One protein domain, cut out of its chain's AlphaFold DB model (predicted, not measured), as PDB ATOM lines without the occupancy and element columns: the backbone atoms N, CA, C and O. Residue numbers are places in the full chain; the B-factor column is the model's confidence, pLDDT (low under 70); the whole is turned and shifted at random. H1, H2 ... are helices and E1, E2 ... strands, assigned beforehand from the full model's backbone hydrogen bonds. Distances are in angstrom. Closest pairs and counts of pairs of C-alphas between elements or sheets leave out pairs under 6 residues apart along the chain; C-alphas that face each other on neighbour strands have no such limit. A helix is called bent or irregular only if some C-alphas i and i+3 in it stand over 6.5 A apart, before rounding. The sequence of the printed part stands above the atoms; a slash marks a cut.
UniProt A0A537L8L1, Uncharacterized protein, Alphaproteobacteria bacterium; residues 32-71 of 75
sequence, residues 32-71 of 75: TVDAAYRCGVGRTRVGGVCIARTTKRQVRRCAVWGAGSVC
ATOM      1  N   THR A  32      46.931  23.024   2.396       55.16
ATOM      2  CA  THR A  32      46.789  21.560   2.407       55.16
ATOM      3  C   THR A  32      45.330  21.136   2.534       55.16
ATOM      4  O   THR A  32      44.953  20.128   1.929       55.16
ATOM      5  N   VAL A  33      44.525  21.910   3.268       53.56
ATOM      6  CA  VAL A  33      43.087  21.679   3.448       53.56
ATOM      7  C   VAL A  33      42.339  21.974   2.150       53.56
ATOM      8  O   VAL A  33      41.615  21.101   1.681       53.56
ATOM      9  N   ASP A  34      42.610  23.101   1.485       54.69
ATOM     10  CA  ASP A  34      42.001  23.420   0.180       54.69
ATOM     11  C   ASP A  34      42.343  22.389  -0.907       54.69
ATOM     12  O   ASP A  34      41.493  21.976  -1.705       54.69
ATOM     13  N   ALA A  35      43.594  21.919  -0.939       56.97
ATOM     14  CA  ALA A  35      44.007  20.881  -1.879       56.97
ATOM     15  C   ALA A  35      43.323  19.531  -1.598       56.97
ATOM     16  O   ALA A  35      43.010  18.805  -2.544       56.97
ATOM     17  N   ALA A  36      43.093  19.191  -0.326       58.16
ATOM     18  CA  ALA A  36      42.338  18.000   0.059       58.16
ATOM     19  C   ALA A  36      40.848  18.139  -0.297       58.16
ATOM     20  O   ALA A  36      40.259  17.186  -0.802       58.16
ATOM     21  N   TYR A  37      40.266  19.329  -0.124       59.53
ATOM     22  CA  TYR A  37      38.862  19.588  -0.451       59.53
ATOM     23  C   TYR A  37      38.589  19.499  -1.960       59.53
ATOM     24  O   TYR A  37      37.547  19.001  -2.374       59.53
ATOM     25  N   ARG A  38      39.545  19.910  -2.804       73.44
ATOM     26  CA  ARG A  38      39.400  19.855  -4.273       73.44
ATOM     27  C   ARG A  38      39.739  18.504  -4.906       73.44
ATOM     28  O   ARG A  38      39.176  18.173  -5.942       73.44
ATOM     29  N   CYS A  39      40.677  17.746  -4.336       83.56
ATOM     30  CA  CYS A  39      41.137  16.468  -4.903       83.56
ATOM     31  C   CYS A  39      40.519  15.225  -4.240       83.56
ATOM     32  O   CYS A  39      40.748  14.112  -4.720       83.56
ATOM     33  N   GLY A  40      39.783  15.403  -3.141       85.69
ATOM     34  CA  GLY A  40      39.216  14.327  -2.335       85.69
ATOM     35  C   GLY A  40      40.133  13.848  -1.203       85.69
ATOM     36  O   GLY A  40      41.341  14.115  -1.160       85.69
ATOM     37  N   VAL A  41      39.536  13.105  -0.265       84.06
ATOM     38  CA  VAL A  41      40.219  12.554   0.914       84.06
ATOM     39  C   VAL A  41      41.390  11.659   0.492       84.06
ATOM     40  O   VAL A  41      41.312  10.891  -0.464       84.06
ATOM     41  N   GLY A  42      42.517  11.780   1.198       84.31
ATOM     42  CA  GLY A  42      43.728  11.005   0.906       84.31
ATOM     43  C   GLY A  42      44.509  11.476  -0.327       84.31
ATOM     44  O   GLY A  42      45.552  10.897  -0.645       84.31
ATOM     45  N   ARG A  43      44.066  12.548  -0.997       86.50
ATOM     46  CA  ARG A  43      44.754  13.141  -2.149       86.50
ATOM     47  C   ARG A  43      45.302  14.529  -1.845       86.50
ATOM     48  O   ARG A  43      44.981  15.163  -0.842       86.50
ATOM     49  N   THR A  44      46.245  14.956  -2.670       86.06
ATOM     50  CA  THR A  44      46.913  16.254  -2.565       86.06
ATOM     51  C   THR A  44      47.229  16.776  -3.957       86.06
ATOM     52  O   THR A  44      47.429  15.995  -4.889       86.06
ATOM     53  N   ARG A  45      47.282  18.100  -4.098       84.88
ATOM     54  CA  ARG A  45      47.587  18.748  -5.370       84.88
ATOM     55  C   ARG A  45      49.091  18.999  -5.489       84.88
ATOM     56  O   ARG A  45      49.677  19.637  -4.614       84.88
ATOM     57  N   VAL A  46      49.718  18.504  -6.557       85.38
ATOM     58  CA  VAL A  46      51.136  18.744  -6.889       85.38
ATOM     59  C   VAL A  46      51.221  19.151  -8.355       85.38
ATOM     60  O   VAL A  46      50.709  18.442  -9.212       85.38
ATOM     61  N   GLY A  47      51.815  20.312  -8.650       83.19
ATOM     62  CA  GLY A  47      51.945  20.803 -10.030       83.19
ATOM     63  C   GLY A  47      50.608  20.956 -10.769       83.19
ATOM     64  O   GLY A  47      50.542  20.736 -11.970       83.19
ATOM     65  N   GLY A  48      49.522  21.258 -10.048       84.00
ATOM     66  CA  GLY A  48      48.181  21.375 -10.626       84.00
ATOM     67  C   GLY A  48      47.392  20.062 -10.725       84.00
ATOM     68  O   GLY A  48      46.183  20.140 -10.937       84.00
ATOM     69  N   VAL A  49      48.013  18.906 -10.470       87.69
ATOM     70  CA  VAL A  49      47.427  17.560 -10.605       87.69
ATOM     71  C   VAL A  49      47.055  16.969  -9.239       87.69
ATOM     72  O   VAL A  49      47.774  17.165  -8.260       87.69
ATOM     73  N   CYS A  50      45.940  16.237  -9.159       89.44
ATOM     74  CA  CYS A  50      45.523  15.515  -7.954       89.44
ATOM     75  C   CYS A  50      46.186  14.134  -7.874       89.44
ATOM     76  O   CYS A  50      45.936  13.279  -8.717       89.44
ATOM     77  N   ILE A  51      46.998  13.893  -6.841       88.38
ATOM     78  CA  ILE A  51      47.742  12.638  -6.644       88.38
ATOM     79  C   ILE A  51      47.471  12.080  -5.243       88.38
ATOM     80  O   ILE A  51      47.168  12.826  -4.308       88.38
ATOM     81  N   ALA A  52      47.597  10.763  -5.074       90.25
ATOM     82  CA  ALA A  52      47.559  10.123  -3.763       90.25
ATOM     83  C   ALA A  52      48.650  10.674  -2.825       90.25
ATOM     84  O   ALA A  52      49.810  10.857  -3.204       90.25
ATOM     85  N   ARG A  53      48.300  10.908  -1.555       86.81
ATOM     86  CA  ARG A  53      49.251  11.409  -0.547       86.81
ATOM     87  C   ARG A  53      50.440  10.456  -0.347       86.81
ATOM     88  O   ARG A  53      51.537  10.931  -0.055       86.81
ATOM     89  N   THR A  54      50.239   9.153  -0.550       88.25
ATOM     90  CA  THR A  54      51.258   8.096  -0.416       88.25
ATOM     91  C   THR A  54      52.407   8.237  -1.416       88.25
ATOM     92  O   THR A  54      53.559   8.021  -1.054       88.25
ATOM     93  N   THR A  55      52.137   8.682  -2.646       87.62
ATOM     94  CA  THR A  55      53.148   8.806  -3.715       87.62
ATOM     95  C   THR A  55      53.706  10.227  -3.867       87.62
ATOM     96  O   THR A  55      54.617  10.470  -4.661       87.62
ATOM     97  N   LYS A  56      53.226  11.175  -3.050       88.25
ATOM     98  CA  LYS A  56      53.580  12.607  -3.080       88.25
ATOM     99  C   LYS A  56      55.088  12.872  -3.134       88.25
ATOM    100  O   LYS A  56      55.517  13.758  -3.868       88.25
ATOM    101  N   ARG A  57      55.893  12.152  -2.338       87.81
ATOM    102  CA  ARG A  57      57.349  12.381  -2.242       87.81
ATOM    103  C   ARG A  57      58.055  12.136  -3.570       87.81
ATOM    104  O   ARG A  57      58.856  12.961  -3.988       87.81
ATOM    105  N   GLN A  58      57.734  11.028  -4.232       88.69
ATOM    106  CA  GLN A  58      58.288  10.715  -5.541       88.69
ATOM    107  C   GLN A  58      57.816  11.748  -6.554       88.69
ATOM    108  O   GLN A  58      58.637  12.399  -7.182       88.69
ATOM    109  N   VAL A  59      56.505  11.964  -6.610       89.69
ATOM    110  CA  VAL A  59      55.828  12.784  -7.613       89.69
ATOM    111  C   VAL A  59      56.204  14.272  -7.575       89.69
ATOM    112  O   VAL A  59      56.180  14.940  -8.604       89.69
ATOM    113  N   ARG A  60      56.633  14.799  -6.425       88.69
ATOM    114  CA  ARG A  60      57.180  16.165  -6.320       88.69
ATOM    115  C   ARG A  60      58.436  16.407  -7.156       88.69
ATOM    116  O   ARG A  60      58.727  17.560  -7.441       88.69
ATOM    117  N   ARG A  61      59.150  15.351  -7.547       90.75
ATOM    118  CA  ARG A  61      60.311  15.429  -8.445       90.75
ATOM    119  C   ARG A  61      59.920  15.491  -9.919       90.75
ATOM    120  O   ARG A  61      60.785  15.520 -10.781       90.75
ATOM    121  N   CYS A  62      58.628  15.455 -10.239       90.56
ATOM    122  CA  CYS A  62      58.200  15.573 -11.619       90.56
ATOM    123  C   CYS A  62      58.423  17.004 -12.118       90.56
ATOM    124  O   CYS A  62      57.776  17.936 -11.643       90.56
ATOM    125  N   ALA A  63      59.316  17.161 -13.091       91.88
ATOM    126  CA  ALA A  63      59.599  18.432 -13.738       91.88
ATOM    127  C   ALA A  63      58.524  18.792 -14.775       91.88
ATOM    128  O   ALA A  63      58.167  19.959 -14.911       91.88
ATOM    129  N   VAL A  64      57.989  17.801 -15.502       91.31
ATOM    130  CA  VAL A  64      56.986  18.026 -16.559       91.31
ATOM    131  C   VAL A  64      55.851  17.016 -16.471       91.31
ATOM    132  O   VAL A  64      56.060  15.807 -16.589       91.31
ATOM    133  N   TRP A  65      54.628  17.530 -16.362       91.00
ATOM    134  CA  TRP A  65      53.401  16.741 -16.385       91.00
ATOM    135  C   TRP A  65      52.903  16.476 -17.816       91.00
ATOM    136  O   TRP A  65      53.034  17.302 -18.727       91.00
ATOM    137  N   GLY A  66      52.363  15.280 -18.033       89.31
ATOM    138  CA  GLY A  66      51.631  14.882 -19.234       89.31
ATOM    139  C   GLY A  66      50.134  14.744 -18.977       89.31
ATOM    140  O   GLY A  66      49.644  14.976 -17.870       89.31
ATOM    141  N   ALA A  67      49.408  14.344 -20.021       86.69
ATOM    142  CA  ALA A  67      47.997  14.000 -19.909       86.69
ATOM    143  C   ALA A  67      47.784  12.855 -18.903       86.69
ATOM    144  O   ALA A  67      48.656  12.006 -18.710       86.69
ATOM    145  N   GLY A  68      46.624  12.850 -18.242       84.00
ATOM    146  CA  GLY A  68      46.236  11.758 -17.348       84.00
ATOM    147  C   GLY A  68      47.096  11.618 -16.092       84.00
ATOM    148  O   GLY A  68      47.249  10.511 -15.588       84.00
ATOM    149  N   SER A  69      47.666  12.709 -15.562       85.88
ATOM    150  CA  SER A  69      48.486  12.680 -14.336       85.88
ATOM    151  C   SER A  69      49.728  11.779 -14.423       85.88
ATOM    152  O   SER A  69      50.176  11.224 -13.421       85.88
ATOM    153  N   VAL A  70      50.309  11.655 -15.620       90.00
ATOM    154  CA  VAL A  70      51.562  10.924 -15.857       90.00
ATOM    155  C   VAL A  70      52.736  11.899 -15.852       90.00
ATOM    156  O   VAL A  70      52.686  12.951 -16.492       90.00
ATOM    157  N   CYS A  71      53.813  11.556 -15.145       91.88
ATOM    158  CA  CYS A  71      55.041  12.339 -15.202       91.88
ATOM    159  C   CYS A  71      55.808  12.036 -16.496       91.88
ATOM    160  O   CYS A  71      56.180  10.889 -16.729       91.88
TER     161      CYS A  71
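What this domain is: This is residues 32 to 71 of the 75 residues of an uncharacterized protein of Alphaproteobacteria bacterium (UniProt A0A537L8L1). A small two-stranded hairpin, E1 and E2, makes the middle; helix H1 packs on it at one end of the long axis, irregular H2 sits beside E1, and E3 with a terminal loop makes the other end. The 40 printed residues hold H1, E1, E2, H2, E3 in that order, class mixed; the whole is compact, radius of gyration of the C-alphas 9.6 A, spans 24 by 18 by 12 A.

Where its parts are: H1, residues 32 to 39, is 10.6 A long from C-alpha 32 at (46.789, 21.560, 2.407). E1 is residues 43 to 46, 9.7 A, and E2 49 to 52, 10.1 A. H2, 53 to 59, 9.8 A, is irregular: C-alphas 54 and 57 are 7.7 A apart. E3, 62 to 65, 6.9 A, ends at C-alpha 65 (53.401, 16.741, -16.385).

How they stand to each other: E1 and E2 are an antiparallel hairpin at 138 degrees; N 44 and O 51 are within hydrogen-bond range at 2.8 A. The closest C-alphas of H1 and E1, Ala 35 and Arg 45, are 5.4 A apart; those of E1 and H2, Arg 43 and Arg 53, 5.1 A. E3 pairs with no named strand; E2 and E3 are only just apart, closest 8.4 A. H2 and E3 meet only through their link. Every O i to N i+4 pair is within range in H1, 1 of 3 in H2, where 3 of 4 O i to N i+3 pairs are.

The domain as a whole: The C-alphas of Val 33 and Gly 66, the two farthest apart, are 25.2 A apart. The printed part has no cut, and the links between its elements are tight. Residues 32 to 37 have pLDDT under 70.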